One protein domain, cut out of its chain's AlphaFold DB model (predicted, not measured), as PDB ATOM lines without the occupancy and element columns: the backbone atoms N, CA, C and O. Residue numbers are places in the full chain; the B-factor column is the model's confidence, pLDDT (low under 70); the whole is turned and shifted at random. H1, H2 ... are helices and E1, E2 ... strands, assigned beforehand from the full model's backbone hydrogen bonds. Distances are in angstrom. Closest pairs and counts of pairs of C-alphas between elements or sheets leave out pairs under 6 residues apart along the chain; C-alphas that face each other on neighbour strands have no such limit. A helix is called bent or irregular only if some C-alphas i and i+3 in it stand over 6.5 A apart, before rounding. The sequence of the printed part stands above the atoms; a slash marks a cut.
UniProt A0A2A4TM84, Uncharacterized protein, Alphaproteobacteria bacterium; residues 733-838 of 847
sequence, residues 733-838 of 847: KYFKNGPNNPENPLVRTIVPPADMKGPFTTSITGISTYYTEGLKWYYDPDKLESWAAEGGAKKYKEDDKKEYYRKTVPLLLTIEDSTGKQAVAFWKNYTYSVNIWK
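Overview. This is residues 733 to 838 of the 847 residues of an uncharacterized protein of Alphaproteobacteria bacterium (UniProt A0A2A4TM84). A long two-stranded ribbon, E5 and E6, is sharply bent near its middle, with E3 alongside one arm and E4 alongside the other, near which helix H1 packs across the strands. A small separate hairpin, E1 and E2, sits over the open side of the bend. The 106 printed residues include six named strands and one named helix, in the order E1 E2 E3 H1 E4 E5 E6, mostly strand, and both sheets are antiparallel. The whole is loose, with a radius of gyration of the C-alphas of 16.3 A, and elongated, spanning 50 by 28 by 22 A.

Along the chain. E1, residues 735 to 737, begins at C-alpha (1.161, -6.673, -30.943) and is 6.7 A long; E2, residues 748 to 750, is 6.4 A. E3, residues 761 to 765, is 13.5 A, H1, residues 781 to 790, 14.3 A, and E4, residues 794 to 798, 11.5 A. E5, residues 802 to 816, is 39.3 A, and E6, residues 822 to 837, 40.2 A, ending at C-alpha (-20.057, 3.766, -45.654).

Arrangement. In the hairpin E1 and E2, N 736 and O 749 are 2.9 A apart, within hydrogen-bond range. E5 bends by 66 degrees at residue 809, and E6 by 70 degrees at residue 828. These two form a hairpin, with N 813 and O 825 at 2.8 A. E3, with N 763 and O 814 at 2.9 A, and E4, with N 796 and O 804 at 2.8 A, lie on one side of E5, and E6 on the other side. E4, E5 and E6 form a meander, each strand the antiparallel neighbour of the one before. H1 is on this twisted sheet at a height of 9.6 A, across the strands at 63 degrees to E5 on the local plane; its closest C-alphas to E6 are those of Pro 781 and Ile 836, 6.2 A. Every O i to N i+4 pair in H1 is within hydrogen-bond range. E2 and E3 are apart, with no C-alpha of the one within 8 A of the other.

Size, cuts and confidence. The C-alphas farthest apart, those of Asp 800 and Thr 819, are 52.2 A apart. The printed part has no cut. The link from E3 to H1, 15 residues, is long. Mean pLDDT of the printed part is 70.8; residues 737 to 748, 767 to 792 and 832 to 835 are under 70.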
ATOM      1  N   LYS A 733       6.053  -7.606 -32.998       81.62
ATOM      2  CA  LYS A 733       5.938  -8.936 -32.368       81.62
ATOM      3  C   LYS A 733       5.197  -8.932 -31.024       81.62
ATOM      4  O   LYS A 733       4.660  -9.968 -30.636       81.62
ATOM      5  N   TYR A 734       5.153  -7.787 -30.339       82.62
ATOM      6  CA  TYR A 734       4.411  -7.611 -29.088       82.62
ATOM      7  C   TYR A 734       2.952  -7.202 -29.313       82.62
ATOM      8  O   TYR A 734       2.194  -7.116 -28.355       82.62
ATOM      9  N   PHE A 735       2.533  -6.999 -30.566       78.44
ATOM     10  CA  PHE A 735       1.161  -6.673 -30.943       78.44
ATOM     11  C   PHE A 735       0.642  -7.697 -31.951       78.44
ATOM     12  O   PHE A 735       0.821  -7.557 -33.161       78.44
ATOM     13  N   LYS A 736      -0.034  -8.737 -31.459       76.88
ATOM     14  CA  LYS A 736      -0.693  -9.722 -32.326       76.88
ATOM     15  C   LYS A 736      -2.081  -9.224 -32.721       76.88
ATOM     16  O   LYS A 736      -2.699  -8.456 -31.987       76.88
ATOM     17  N   ASN A 737      -2.569  -9.640 -33.887       66.44
ATOM     18  CA  ASN A 737      -3.995  -9.491 -34.195       66.44
ATOM     19  C   ASN A 737      -4.776 -10.261 -33.122       66.44
ATOM     20  O   ASN A 737      -4.362 -11.365 -32.758       66.44
ATOM     21  N   GLY A 738      -5.828  -9.656 -32.571       58.91
ATOM     22  CA  GLY A 738      -6.616 -10.302 -31.527       58.91
ATOM     23  C   GLY A 738      -7.222 -11.623 -32.013       58.91
ATOM     24  O   GLY A 738      -7.575 -11.728 -33.191       58.91
ATOM     25  N   PRO A 739      -7.334 -12.645 -31.149       53.19
ATOM     26  CA  PRO A 739      -8.094 -13.836 -31.483       53.19
ATOM     27  C   PRO A 739      -9.581 -13.452 -31.503       53.19
ATOM     28  O   PRO A 739     -10.080 -12.898 -30.529       53.19
ATOM     29  N   ASN A 740     -10.273 -13.775 -32.598       50.31
ATOM     30  CA  ASN A 740     -11.739 -13.760 -32.746       50.31
ATOM     31  C   ASN A 740     -12.400 -12.404 -33.071       50.31
ATOM     32  O   ASN A 740     -13.063 -11.810 -32.228       50.31
ATOM     33  N   ASN A 741     -12.271 -11.945 -34.320       46.69
ATOM     34  CA  ASN A 741     -13.396 -11.754 -35.257       46.69
ATOM     35  C   ASN A 741     -12.823 -11.168 -36.574       46.69
ATOM     36  O   ASN A 741     -12.320 -10.042 -36.544       46.69
ATOM     37  N   PRO A 742     -12.842 -11.881 -37.722       49.91
ATOM     38  CA  PRO A 742     -12.375 -11.334 -39.004       49.91
ATOM     39  C   PRO A 742     -13.102 -10.042 -39.423       49.91
ATOM     40  O   PRO A 742     -12.593  -9.305 -40.265       49.91
ATOM     41  N   GLU A 743     -14.239  -9.728 -38.798       47.69
ATOM     42  CA  GLU A 743     -15.012  -8.510 -39.040       47.69
ATOM     43  C   GLU A 743     -14.477  -7.258 -38.320       47.69
ATOM     44  O   GLU A 743     -14.849  -6.147 -38.697       47.69
ATOM     45  N   ASN A 744     -13.581  -7.385 -37.326       50.69
ATOM     46  CA  ASN A 744     -13.001  -6.224 -36.638       50.69
ATOM     47  C   ASN A 744     -11.457  -6.240 -36.639       50.69
ATOM     48  O   ASN A 744     -10.824  -6.601 -35.640       50.69
ATOM     49  N   PRO A 745     -10.815  -5.793 -37.738       50.56
ATOM     50  CA  PRO A 745      -9.354  -5.762 -37.878       50.56
ATOM     51  C   PRO A 745      -8.644  -4.769 -36.937       50.56
ATOM     52  O   PRO A 745      -7.417  -4.637 -36.992       50.56
ATOM     53  N   LEU A 746      -9.385  -4.054 -36.081       54.19
ATOM     54  CA  LEU A 746      -8.858  -3.014 -35.199       54.19
ATOM     55  C   LEU A 746      -8.464  -3.526 -33.803       54.19
ATOM     56  O   LEU A 746      -7.847  -2.779 -33.043       54.19
ATOM     57  N   VAL A 747      -8.745  -4.790 -33.459       60.69
ATOM     58  CA  VAL A 747      -8.366  -5.366 -32.156       60.69
ATOM     59  C   VAL A 747      -6.944  -5.939 -32.200       60.69
ATOM     60  O   VAL A 747      -6.627  -6.846 -32.973       60.69
ATOM     61  N   ARG A 748      -6.067  -5.427 -31.330       65.12
ATOM     62  CA  ARG A 748      -4.691  -5.917 -31.134       65.12
ATOM     63  C   ARG A 748      -4.541  -6.493 -29.728       65.12
ATOM     64  O   ARG A 748      -4.863  -5.821 -28.754       65.12
ATOM     65  N   THR A 749      -3.992  -7.698 -29.612       76.06
ATOM     66  CA  THR A 749      -3.585  -8.280 -28.328       76.06
ATOM     67  C   THR A 749      -2.138  -7.911 -28.045       76.06
ATOM     68  O   THR A 749      -1.243  -8.215 -28.843       76.06
ATOM     69  N   ILE A 750      -1.905  -7.279 -26.896       79.69
ATOM     70  CA  ILE A 750      -0.550  -7.014 -26.421       79.69
ATOM     71  C   ILE A 750      -0.001  -8.296 -25.812       79.69
ATOM     72  O   ILE A 750      -0.592  -8.866 -24.897       79.69
ATOM     73  N   VAL A 751       1.127  -8.759 -26.337       81.81
ATOM     74  CA  VAL A 751       1.847  -9.913 -25.812       81.81
ATOM     75  C   VAL A 751       2.928  -9.381 -24.878       81.81
ATOM     76  O   VAL A 751       3.895  -8.790 -25.368       81.81
ATOM     77  N   PRO A 752       2.786  -9.541 -23.552       78.88
ATOM     78  CA  PRO A 752       3.821  -9.110 -22.630       78.88
ATOM     79  C   PRO A 752       5.107  -9.932 -22.850       78.88
ATOM     80  O   PRO A 752       5.053 -11.072 -23.324       78.88
ATOM     81  N   PRO A 753       6.282  -9.373 -22.520       80.19
ATOM     82  CA  PRO A 753       7.532 -10.116 -22.430       80.19
ATOM     83  C   PRO A 753       7.379 -11.399 -21.602       80.19
ATOM     84  O   PRO A 753       6.654 -11.428 -20.610       80.19
ATOM     85  N   ALA A 754       8.083 -12.463 -22.001       80.62
ATOM     86  CA  ALA A 754       7.937 -13.802 -21.415       80.62
ATOM     87  C   ALA A 754       8.267 -13.879 -19.910       80.62
ATOM     88  O   ALA A 754       7.919 -14.850 -19.244       80.62
ATOM     89  N   ASP A 755       8.968 -12.883 -19.377       76.19
ATOM     90  CA  ASP A 755       9.359 -12.764 -17.979       76.19
ATOM     91  C   ASP A 755       8.375 -11.944 -17.126       76.19
ATOM     92  O   ASP A 755       8.564 -11.889 -15.906       76.19
ATOM     93  N   MET A 756       7.342 -11.330 -17.713       81.06
ATOM     94  CA  MET A 756       6.273 -10.645 -16.977       81.06
ATOM     95  C   MET A 756       5.141 -11.616 -16.602       81.06
ATOM     96  O   MET A 756       4.754 -12.473 -17.398       81.06
ATOM     97  N   LYS A 757       4.605 -11.493 -15.383       81.12
ATOM     98  CA  LYS A 757       3.602 -12.406 -14.811       81.12
ATOM     99  C   LYS A 757       2.292 -11.696 -14.489       81.12
ATOM    100  O   LYS A 757       2.278 -10.702 -13.773       81.12
ATOM    101  N   GLY A 758       1.183 -12.262 -14.954       80.06
ATOM    102  CA  GLY A 758      -0.146 -11.754 -14.623       80.06
ATOM    103  C   GLY A 758      -0.476 -11.834 -13.117       80.06
ATOM    104  O   GLY A 758       0.241 -12.506 -12.367       80.06
ATOM    105  N   PRO A 759      -1.566 -11.185 -12.666       83.75
ATOM    106  CA  PRO A 759      -2.414 -10.263 -13.433       83.75
ATOM    107  C   PRO A 759      -1.658  -9.005 -13.894       83.75
ATOM    108  O   PRO A 759      -0.680  -8.605 -13.268       83.75
ATOM    109  N   PHE A 760      -2.095  -8.414 -15.012       83.12
ATOM    110  CA  PHE A 760      -1.506  -7.191 -15.566       83.12
ATOM    111  C   PHE A 760      -2.429  -6.000 -15.329       83.12
ATOM    112  O   PHE A 760      -3.631  -6.085 -15.581       83.12
ATOM    113  N   THR A 761      -1.861  -4.878 -14.905       84.88
ATOM    114  CA  THR A 761      -2.518  -3.574 -14.900       84.88
ATOM    115  C   THR A 761      -2.055  -2.789 -16.122       84.88
ATOM    116  O   THR A 761      -0.872  -2.743 -16.453       84.88
ATOM    117  N   THR A 762      -2.993  -2.195 -16.855       80.12
ATOM    118  CA  THR A 762      -2.683  -1.425 -18.065       80.12
ATOM    119  C   THR A 762      -3.205  -0.010 -17.928       80.12
ATOM    120  O   THR A 762      -4.366   0.180 -17.571       80.12
ATOM    121  N   SER A 763      -2.383   0.977 -18.265       82.69
ATOM    122  CA  SER A 763      -2.796   2.374 -18.354       82.69
ATOM    123  C   SER A 763      -2.550   2.917 -19.756       82.69
ATOM    124  O   SER A 763      -1.562   2.591 -20.419       82.69
ATOM    125  N   ILE A 764      -3.486   3.742 -20.219       79.19
ATOM    126  CA  ILE A 764      -3.418   4.425 -21.509       79.19
ATOM    127  C   ILE A 764      -3.370   5.922 -21.229       79.19
ATOM    128  O   ILE A 764      -4.231   6.452 -20.532       79.19
ATOM    129  N   THR A 765      -2.369   6.611 -21.766       78.31
ATOM    130  CA  THR A 765      -2.235   8.068 -21.666       78.31
ATOM    131  C   THR A 765      -2.197   8.665 -23.073       78.31
ATOM    132  O   THR A 765      -1.371   8.295 -23.906       78.31
ATOM    133  N   GLY A 766      -3.129   9.577 -23.349       70.62
ATOM    134  CA  GLY A 766      -3.356  10.217 -24.646       70.62
ATOM    135  C   GLY A 766      -4.622  11.080 -24.591       70.62
ATOM    136  O   GLY A 766      -5.263  11.146 -23.546       70.62
ATOM    137  N   ILE A 767      -4.996  11.737 -25.693       62.06
ATOM    138  CA  ILE A 767      -6.281  12.458 -25.793       62.06
ATOM    139  C   ILE A 767      -7.396  11.396 -25.834       62.06
ATOM    140  O   ILE A 767      -7.743  10.877 -26.893       62.06
ATOM    141  N   SER A 768      -7.855  10.978 -24.653       49.09
ATOM    142  CA  SER A 768      -8.587   9.730 -24.410       49.09
ATOM    143  C   SER A 768     -10.091   9.792 -24.672       49.09
ATOM    144  O   SER A 768     -10.739   8.753 -24.616       49.09
ATOM    145  N   THR A 769     -10.664  10.951 -24.993       48.38
ATOM    146  CA  THR A 769     -12.113  11.088 -25.236       48.38
ATOM    147  C   THR A 769     -12.601  10.337 -26.480       48.38
ATOM    148  O   THR A 769     -13.757   9.944 -26.542       48.38
ATOM    149  N   TYR A 770     -11.724  10.025 -27.439       49.12
ATOM    150  CA  TYR A 770     -12.132   9.452 -28.730       49.12
ATOM    151  C   TYR A 770     -12.029   7.914 -28.827       49.12
ATOM    152  O   TYR A 770     -12.583   7.326 -29.752       49.12
ATOM    153  N   TYR A 771     -11.345   7.234 -27.898       50.91
ATOM    154  CA  TYR A 771     -11.032   5.799 -28.038       50.91
ATOM    155  C   TYR A 771     -12.109   4.855 -27.486       50.91
ATOM    156  O   TYR A 771     -12.352   3.800 -28.065       50.91
ATOM    157  N   THR A 772     -12.763   5.219 -26.384       47.28
ATOM    158  CA  THR A 772     -13.840   4.418 -25.775       47.28
ATOM    159  C   THR A 772     -15.210   4.714 -26.380       47.28
ATOM    160  O   THR A 772     -16.049   3.818 -26.441       47.28
ATOM    161  N   GLU A 773     -15.440   5.937 -26.866       42.62
ATOM    162  CA  GLU A 773     -16.715   6.317 -27.486       42.62
ATOM    163  C   GLU A 773     -16.820   5.870 -28.945       42.62
ATOM    164  O   GLU A 773     -17.868   5.362 -29.329       42.62
ATOM    165  N   GLY A 774     -15.735   5.907 -29.730       45.50
ATOM    166  CA  GLY A 774     -15.751   5.445 -31.126       45.50
ATOM    167  C   GLY A 774     -16.192   3.982 -31.306       45.50
ATOM    168  O   GLY A 774     -16.738   3.631 -32.347       45.50
ATOM    169  N   LEU A 775     -16.042   3.136 -30.278       43.41
ATOM    170  CA  LEU A 775     -16.554   1.758 -30.276       43.41
ATOM    171  C   LEU A 775     -18.085   1.667 -30.154       43.41
ATOM    172  O   LEU A 775     -18.666   0.694 -30.623       43.41
ATOM    173  N   LYS A 776     -18.752   2.662 -29.554       42.50
ATOM    174  CA  LYS A 776     -20.219   2.690 -29.405       42.50
ATOM    175  C   LYS A 776     -20.946   3.271 -30.625       42.50
ATOM    176  O   LYS A 776     -22.134   3.024 -30.781       42.50
ATOM    177  N   TRP A 777     -20.261   4.037 -31.474       45.12
ATOM    178  CA  TRP A 777     -20.896   4.863 -32.513       45.12
ATOM    179  C   TRP A 777     -21.002   4.160 -33.874       45.12
ATOM    180  O   TRP A 777     -21.562   4.724 -34.804       45.12
ATOM    181  N   TYR A 778     -20.528   2.915 -33.979       47.09
ATOM    182  CA  TYR A 778     -20.377   2.126 -35.213       47.09
ATOM    183  C   TYR A 778     -21.647   1.899 -36.068       47.09
ATOM    184  O   TYR A 778     -21.548   1.263 -37.114       47.09
ATOM    185  N   TYR A 779     -22.813   2.408 -35.662       49.22
ATOM    186  CA  TYR A 779     -24.107   2.124 -36.290       49.22
ATOM    187  C   TYR A 779     -24.848   3.349 -36.863       49.22
ATOM    188  O   TYR A 779     -25.923   3.169 -37.424       49.22
ATOM    189  N   ASP A 780     -24.300   4.570 -36.778       56.97
ATOM    190  CA  ASP A 780     -24.946   5.792 -37.297       56.97
ATOM    191  C   ASP A 780     -23.950   6.635 -38.136       56.97
ATOM    192  O   ASP A 780     -23.092   7.317 -37.562       56.97
ATOM    193  N   PRO A 781     -24.002   6.561 -39.485       58.91
ATOM    194  CA  PRO A 781     -23.052   7.230 -40.381       58.91
ATOM    195  C   PRO A 781     -22.987   8.751 -40.198       58.91
ATOM    196  O   PRO A 781     -21.893   9.315 -40.220       58.91
ATOM    197  N   ASP A 782     -24.129   9.396 -39.944       60.06
ATOM    198  CA  ASP A 782     -24.233  10.857 -39.849       60.06
ATOM    199  C   ASP A 782     -23.554  11.369 -38.558       60.06
ATOM    200  O   ASP A 782     -22.902  12.416 -38.537       60.06
ATOM    201  N   LYS A 783     -23.610  10.579 -37.475       62.00
ATOM    202  CA  LYS A 783     -22.876  10.871 -36.230       62.00
ATOM    203  C   LYS A 783     -21.381  10.604 -36.350       62.00
ATOM    204  O   LYS A 783     -20.586  11.287 -35.707       62.00
ATOM    205  N   LEU A 784     -20.989   9.622 -37.161       62.00
ATOM    206  CA  LEU A 784     -19.585   9.283 -37.407       62.00
ATOM    207  C   LEU A 784     -18.855  10.379 -38.190       62.00
ATOM    208  O   LEU A 784     -17.682  10.640 -37.923       62.00
ATOM    209  N   GLU A 785     -19.547  11.032 -39.123       63.47
ATOM    210  CA  GLU A 785     -19.008  12.147 -39.903       63.47
ATOM    211  C   GLU A 785     -18.845  13.411 -39.041       63.47
ATOM    212  O   GLU A 785     -17.758  13.996 -39.011       63.47
ATOM    213  N   SER A 786     -19.855  13.754 -38.226       66.06
ATOM    214  CA  SER A 786     -19.760  14.835 -37.225       66.06
ATOM    215  C   SER A 786     -18.618  14.592 -36.235       66.06
ATOM    216  O   SER A 786     -17.819  15.485 -35.957       66.06
ATOM    217  N   TRP A 787     -18.471  13.356 -35.754       65.62
ATOM    218  CA  TRP A 787     -17.387  12.955 -34.858       65.62
ATOM    219  C   TRP A 787     -16.006  13.034 -35.518       65.62
ATOM    220  O   TRP A 787     -15.034  13.455 -34.887       65.62
ATOM    221  N   ALA A 788     -15.891  12.640 -36.792       61.22
ATOM    222  CA  ALA A 788     -14.641  12.744 -37.536       61.22
ATOM    223  C   ALA A 788     -14.231  14.216 -37.717       61.22
ATOM    224  O   ALA A 788     -13.050  14.541 -37.547       61.22
ATOM    225  N   ALA A 789     -15.200  15.097 -37.981       63.56
ATOM    226  CA  ALA A 789     -15.000  16.537 -38.096       63.56
ATOM    227  C   ALA A 789     -14.624  17.192 -36.751       63.56
ATOM    228  O   ALA A 789     -13.577  17.836 -36.661       63.56
ATOM    229  N   GLU A 790     -15.400  16.969 -35.685       65.94
ATOM    230  CA  GLU A 790     -15.132  17.492 -34.330       65.94
ATOM    231  C   GLU A 790     -13.830  16.939 -33.742       65.94
ATOM    232  O   GLU A 790     -13.056  17.636 -33.086       65.94
ATOM    233  N   GLY A 791     -13.545  15.670 -34.026       63.09
ATOM    234  CA  GLY A 791     -12.306  15.008 -33.666       63.09
ATOM    235  C   GLY A 791     -11.107  15.465 -34.488       63.09
ATOM    236  O   GLY A 791     -10.007  15.005 -34.203       63.09
ATOM    237  N   GLY A 792     -11.241  16.338 -35.488       66.94
ATOM    238  CA  GLY A 792     -10.119  16.796 -36.316       66.94
ATOM    239  C   GLY A 792      -9.454  15.683 -37.139       66.94
ATOM    240  O   GLY A 792      -8.271  15.785 -37.485       66.94
ATOM    241  N   ALA A 793     -10.175  14.593 -37.420       73.62
ATOM    242  CA  ALA A 793      -9.748  13.583 -38.377       73.62
ATOM    243  C   ALA A 793      -9.929  14.134 -39.797       73.62
ATOM    244  O   ALA A 793     -10.942  14.743 -40.121       73.62
ATOM    245  N   LYS A 794      -8.942  13.928 -40.671       76.62
ATOM    246  CA  LYS A 794      -9.001  14.409 -42.057       76.62
ATOM    247  C   LYS A 794      -9.389  13.269 -42.987       76.62
ATOM    248  O   LYS A 794      -8.751  12.211 -42.938       76.62
ATOM    249  N   LYS A 795     -10.376  13.500 -43.856       79.81
ATOM    250  CA  LYS A 795     -10.661  12.629 -45.003       79.81
ATOM    251  C   LYS A 795      -9.393  12.520 -45.850       79.81
ATOM    252  O   LYS A 795      -8.755  13.528 -46.146       79.81
ATOM    253  N   TYR A 796      -8.963  11.302 -46.157       81.31
ATOM    254  CA  TYR A 796      -7.726  11.054 -46.910       81.31
ATOM    255  C   TYR A 796      -7.927  10.171 -48.137       81.31
ATOM    256  O   TYR A 796      -7.046  10.124 -48.994       81.31
ATOM    257  N   LYS A 797      -9.046   9.449 -48.203       83.94
ATOM    258  CA  LYS A 797      -9.428   8.623 -49.343       83.94
ATOM    259  C   LYS A 797     -10.949   8.531 -49.392       83.94
ATOM    260  O   LYS A 797     -11.605   8.606 -48.357       83.94
ATOM    261  N   GLU A 798     -11.487   8.333 -50.580       83.81
ATOM    262  CA  GLU A 798     -12.886   8.017 -50.830       83.81
ATOM    263  C   GLU A 798     -12.950   7.002 -51.976       83.81
ATOM    264  O   GLU A 798     -12.102   7.034 -52.869       83.81
ATOM    265  N   ASP A 799     -13.888   6.064 -51.910       85.12
ATOM    266  CA  ASP A 799     -14.258   5.172 -53.009       85.12
ATOM    267  C   ASP A 799     -15.783   5.198 -53.218       85.12
ATOM    268  O   ASP A 799     -16.505   5.914 -52.515       85.12
ATOM    269  N   ASP A 800     -16.283   4.439 -54.194       78.81
ATOM    270  CA  ASP A 800     -17.707   4.414 -54.560       78.81
ATOM    271  C   ASP A 800     -18.624   4.008 -53.396       78.81
ATOM    272  O   ASP A 800     -19.818   4.286 -53.418       78.81
ATOM    273  N   LYS A 801     -18.080   3.368 -52.353       77.38
ATOM    274  CA  LYS A 801     -18.847   2.827 -51.225       77.38
ATOM    275  C   LYS A 801     -18.481   3.453 -49.882       77.38
ATOM    276  O   LYS A 801     -19.247   3.301 -48.931       77.38
ATOM    277  N   LYS A 802     -17.316   4.094 -49.750       80.12
ATOM    278  CA  LYS A 802     -16.743   4.488 -48.456       80.12
ATOM    279  C   LYS A 802     -15.962   5.790 -48.498       80.12
ATOM    280  O   LYS A 802     -15.211   6.065 -49.427       80.12
ATOM    281  N   GLU A 803     -16.013   6.515 -47.392       77.62
ATOM    282  CA  GLU A 803     -15.106   7.611 -47.077       77.62
ATOM    283  C   GLU A 803     -14.131   7.199 -45.977       77.62
ATOM    284  O   GLU A 803     -14.523   6.582 -44.991       77.62
ATOM    285  N   TYR A 804     -12.855   7.550 -46.112       77.69
ATOM    286  CA  TYR A 804     -11.813   7.176 -45.164       77.69
ATOM    287  C   TYR A 804     -11.235   8.414 -44.488       77.69
ATOM    288  O   TYR A 804     -10.657   9.290 -45.136       77.69
ATOM    289  N   TYR A 805     -11.302   8.435 -43.163       75.38
ATOM    290  CA  TYR A 805     -10.784   9.491 -42.302       75.38
ATOM    291  C   TYR A 805      -9.575   8.984 -41.526       75.38
ATOM    292  O   TYR A 805      -9.511   7.811 -41.158       75.38
ATOM    293  N   ARG A 806      -8.595   9.854 -41.272       77.44
ATOM    294  CA  ARG A 806      -7.435   9.540 -40.426       77.44
ATOM    295  C   ARG A 806      -7.136  10.663 -39.446       77.44
ATOM    296  O   ARG A 806      -7.169  11.837 -39.815       77.44
ATOM    297  N   LYS A 807      -6.738  10.306 -38.228       77.19
ATOM    298  CA  LYS A 807      -6.167  11.246 -37.255       77.19
ATOM    299  C   LYS A 807      -4.893  10.662 -36.680       77.19
ATOM    300  O   LYS A 807      -4.808   9.464 -36.430       77.19
ATOM    301  N   THR A 808      -3.903  11.523 -36.485       76.12
ATOM    302  CA  THR A 808      -2.633  11.159 -35.860       76.12
ATOM    303  C   THR A 808      -2.542  11.839 -34.506       76.12
ATOM    304  O   THR A 808      -2.615  13.063 -34.433       76.12
ATOM    305  N   VAL A 809      -2.396  11.050 -33.445       79.44
ATOM    306  CA  VAL A 809      -2.253  11.532 -32.066       79.44
ATOM    307  C   VAL A 809      -1.104  10.801 -31.379       79.44
ATOM    308  O   VAL A 809      -0.802   9.666 -31.744       79.44
ATOM    309  N   PRO A 810      -0.427  11.404 -30.397       81.19
ATOM    310  CA  PRO A 810       0.520  10.657 -29.593       81.19
ATOM    311  C   PRO A 810      -0.245   9.663 -28.697       81.19
ATOM    312  O   PRO A 810      -1.266  10.017 -28.107       81.19
ATOM    313  N   LEU A 811       0.276   8.439 -28.547       83.94
ATOM    314  CA  LEU A 811      -0.265   7.411 -27.644       83.94
ATOM    315  C   LEU A 811       0.826   6.825 -26.730       83.94
ATOM    316  O   LEU A 811       1.906   6.490 -27.216       83.94
ATOM    317  N   LEU A 812       0.531   6.661 -25.437       86.50
ATOM    318  CA  LEU A 812       1.336   5.926 -24.456       86.50
ATOM    319  C   LEU A 812       0.500   4.799 -23.842       86.50
ATOM    320  O   LEU A 812      -0.590   5.038 -23.334       86.50
ATOM    321  N   LEU A 813       1.035   3.585 -23.859       85.50
ATOM    322  CA  LEU A 813       0.498   2.410 -23.185       85.50
ATOM    323  C   LEU A 813       1.536   1.940 -22.176       85.50
ATOM    324  O   LEU A 813       2.660   1.626 -22.565       85.50
ATOM    325  N   THR A 814       1.165   1.862 -20.905       87.44
ATOM    326  CA  THR A 814       2.008   1.262 -19.868       87.44
ATOM    327  C   THR A 814       1.343  -0.012 -19.384       87.44
ATOM    328  O   THR A 814       0.140  -0.035 -19.138       87.44
ATOM    329  N   ILE A 815       2.126  -1.076 -19.270       87.31
ATOM    330  CA  ILE A 815       1.707  -2.360 -18.719       87.31
ATOM    331  C   ILE A 815       2.566  -2.620 -17.499       87.31
ATOM    332  O   ILE A 815       3.793  -2.562 -17.593       87.31
ATOM    333  N   GLU A 816       1.918  -2.915 -16.385       86.06
ATOM    334  CA  GLU A 816       2.546  -3.331 -15.146       86.06
ATOM    335  C   GLU A 816       2.057  -4.734 -14.767       86.06
ATOM    336  O   GLU A 816       0.904  -5.087 -14.994       86.06
ATOM    337  N   ASP A 817       2.958  -5.585 -14.288       84.88
ATOM    338  CA  ASP A 817       2.637  -6.960 -13.893       84.88
ATOM    339  C   ASP A 817       2.480  -7.095 -12.370       84.88
ATOM    340  O   ASP A 817       2.724  -6.146 -11.626       84.88
ATOM    341  N   SER A 818       2.105  -8.278 -11.877       80.25
ATOM    342  CA  SER A 818       1.888  -8.508 -10.437       80.25
ATOM    343  C   SER A 818       3.150  -8.390  -9.575       80.25
ATOM    344  O   SER A 818       3.068  -8.335  -8.350       80.25
ATOM    345  N   THR A 819       4.325  -8.327 -10.204       71.62
ATOM    346  CA  THR A 819       5.627  -8.100  -9.563       71.62
ATOM    347  C   THR A 819       6.116  -6.656  -9.725       71.62
ATOM    348  O   THR A 819       7.253  -6.347  -9.370       71.62
ATOM    349  N   GLY A 820       5.279  -5.779 -10.292       72.88
ATOM    350  CA  GLY A 820       5.571  -4.378 -10.575       72.88
ATOM    351  C   GLY A 820       6.318  -4.131 -11.890       72.88
ATOM    352  O   GLY A 820       6.635  -2.987 -12.196       72.88
ATOM    353  N   LYS A 821       6.665  -5.145 -12.706       79.50
ATOM    354  CA  LYS A 821       7.426  -4.972 -13.974       79.50
ATOM    355  C   LYS A 821       6.695  -4.053 -14.928       79.50
ATOM    356  O   LYS A 821       5.582  -4.361 -15.310       79.50
ATOM    357  N   GLN A 822       7.362  -2.980 -15.352       84.12
ATOM    358  CA  GLN A 822       6.806  -2.010 -16.288       84.12
ATOM    359  C   GLN A 822       7.351  -2.233 -17.701       84.12
ATOM    360  O   GLN A 822       8.566  -2.265 -17.925       84.12
ATOM    361  N   ALA A 823       6.440  -2.335 -18.658       86.75
ATOM    362  CA  ALA A 823       6.719  -2.295 -20.082       86.75
ATOM    363  C   ALA A 823       5.872  -1.199 -20.726       86.75
ATOM    364  O   ALA A 823       4.752  -0.929 -20.299       86.75
ATOM    365  N   VAL A 824       6.416  -0.548 -21.748       89.00
ATOM    366  CA  VAL A 824       5.782   0.621 -22.349       89.00
ATOM    367  C   VAL A 824       5.743   0.520 -23.860       89.00
ATOM    368  O   VAL A 824       6.748   0.207 -24.491       89.00
ATOM    369  N   ALA A 825       4.609   0.849 -24.462       86.56
ATOM    370  CA  ALA A 825       4.540   1.213 -25.868       86.56
ATOM    371  C   ALA A 825       4.258   2.707 -25.967       86.56
ATOM    372  O   ALA A 825       3.386   3.222 -25.275       86.56
ATOM    373  N   PHE A 826       4.985   3.423 -26.810       87.00
ATOM    374  CA  PHE A 826       4.683   4.822 -27.056       87.00
ATOM    375  C   PHE A 826       4.923   5.185 -28.511       87.00
ATOM    376  O   PHE A 826       5.948   4.850 -29.107       87.00
ATOM    377  N   TRP A 827       3.996   5.950 -29.064       85.62
ATOM    378  CA  TRP A 827       4.076   6.473 -30.413       85.62
ATOM    379  C   TRP A 827       3.900   7.977 -30.349       85.62
ATOM    380  O   TRP A 827       2.927   8.475 -29.791       85.62
ATOM    381  N   LYS A 828       4.840   8.709 -30.951       81.81
ATOM    382  CA  LYS A 828       4.687  10.159 -31.136       81.81
ATOM    383  C   LYS A 828       3.548  10.477 -32.104       81.81
ATOM    384  O   LYS A 828       2.839  11.451 -31.907       81.81
ATOM    385  N   ASN A 829       3.383   9.617 -33.110       80.25
ATOM    386  CA  ASN A 829       2.413   9.738 -34.189       80.25
ATOM    387  C   ASN A 829       1.690   8.394 -34.355       80.25
ATOM    388  O   ASN A 829       2.103   7.565 -35.165       80.25
ATOM    389  N   TYR A 830       0.659   8.144 -33.555       78.69
ATOM    390  CA  TYR A 830      -0.231   7.003 -33.739       78.69
ATOM    391  C   TYR A 830      -1.390   7.419 -34.643       78.69
ATOM    392  O   TYR A 830      -2.218   8.246 -34.258       78.69
ATOM    393  N   THR A 831      -1.430   6.878 -35.859       74.81
ATOM    394  CA  THR A 831      -2.507   7.152 -36.813       74.81
ATOM    395  C   THR A 831      -3.576   6.077 -36.707       74.81
ATOM    396  O   THR A 831      -3.285   4.902 -36.923       74.81
ATOM    397  N   TYR A 832      -4.811   6.478 -36.424       68.81
ATOM    398  CA  TYR A 832      -5.974   5.612 -36.588       68.81
ATOM    399  C   TYR A 832      -6.782   6.058 -37.806       68.81
ATOM    400  O   TYR A 832      -6.798   7.244 -38.153       68.81
ATOM    401  N   SER A 833      -7.421   5.094 -38.465       66.75
ATOM    402  CA  SER A 833      -8.278   5.321 -39.624       66.75
ATOM    403  C   SER A 833      -9.671   4.769 -39.376       66.75
ATOM    404  O   SER A 833      -9.803   3.664 -38.856       66.75
ATOM    405  N   VAL A 834     -10.680   5.516 -39.799       68.38
ATOM    406  CA  VAL A 834     -12.087   5.114 -39.759       68.38
ATOM    407  C   VAL A 834     -12.628   5.176 -41.180       68.38
ATOM    408  O   VAL A 834     -12.263   6.080 -41.931       68.38
ATOM    409  N   ASN A 835     -13.458   4.207 -41.561       66.94
ATOM    410  CA  ASN A 835     -14.168   4.217 -42.834       66.94
ATOM    411  C   ASN A 835     -15.674   4.340 -42.592       66.94
ATOM    412  O   ASN A 835     -16.245   3.535 -41.861       66.94
ATOM    413  N   ILE A 836     -16.301   5.319 -43.230       72.69
ATOM    414  CA  ILE A 836     -17.743   5.567 -43.193       72.69
ATOM    415  C   ILE A 836     -18.320   5.030 -44.499       72.69
ATOM    416  O   ILE A 836     -17.776   5.317 -45.561       72.69
ATOM    417  N   TRP A 837     -19.366   4.208 -44.442       70.38
ATOM    418  CA  TRP A 837     -20.057   3.766 -45.654       70.38
ATOM    419  C   TRP A 837     -20.950   4.890 -46.170       70.38
ATOM    420  O   TRP A 837     -21.692   5.490 -45.394       70.38
ATOM    421  N   LYS A 838     -20.899   5.149 -47.476       72.88
ATOM    422  CA  LYS A 838     -21.850   6.047 -48.130       72.88
ATOM    423  C   LYS A 838     -23.241   5.425 -48.037       72.88
ATOM    424  O   LYS A 838     -23.380   4.212 -48.219       72.88
TER     425      LYS A 838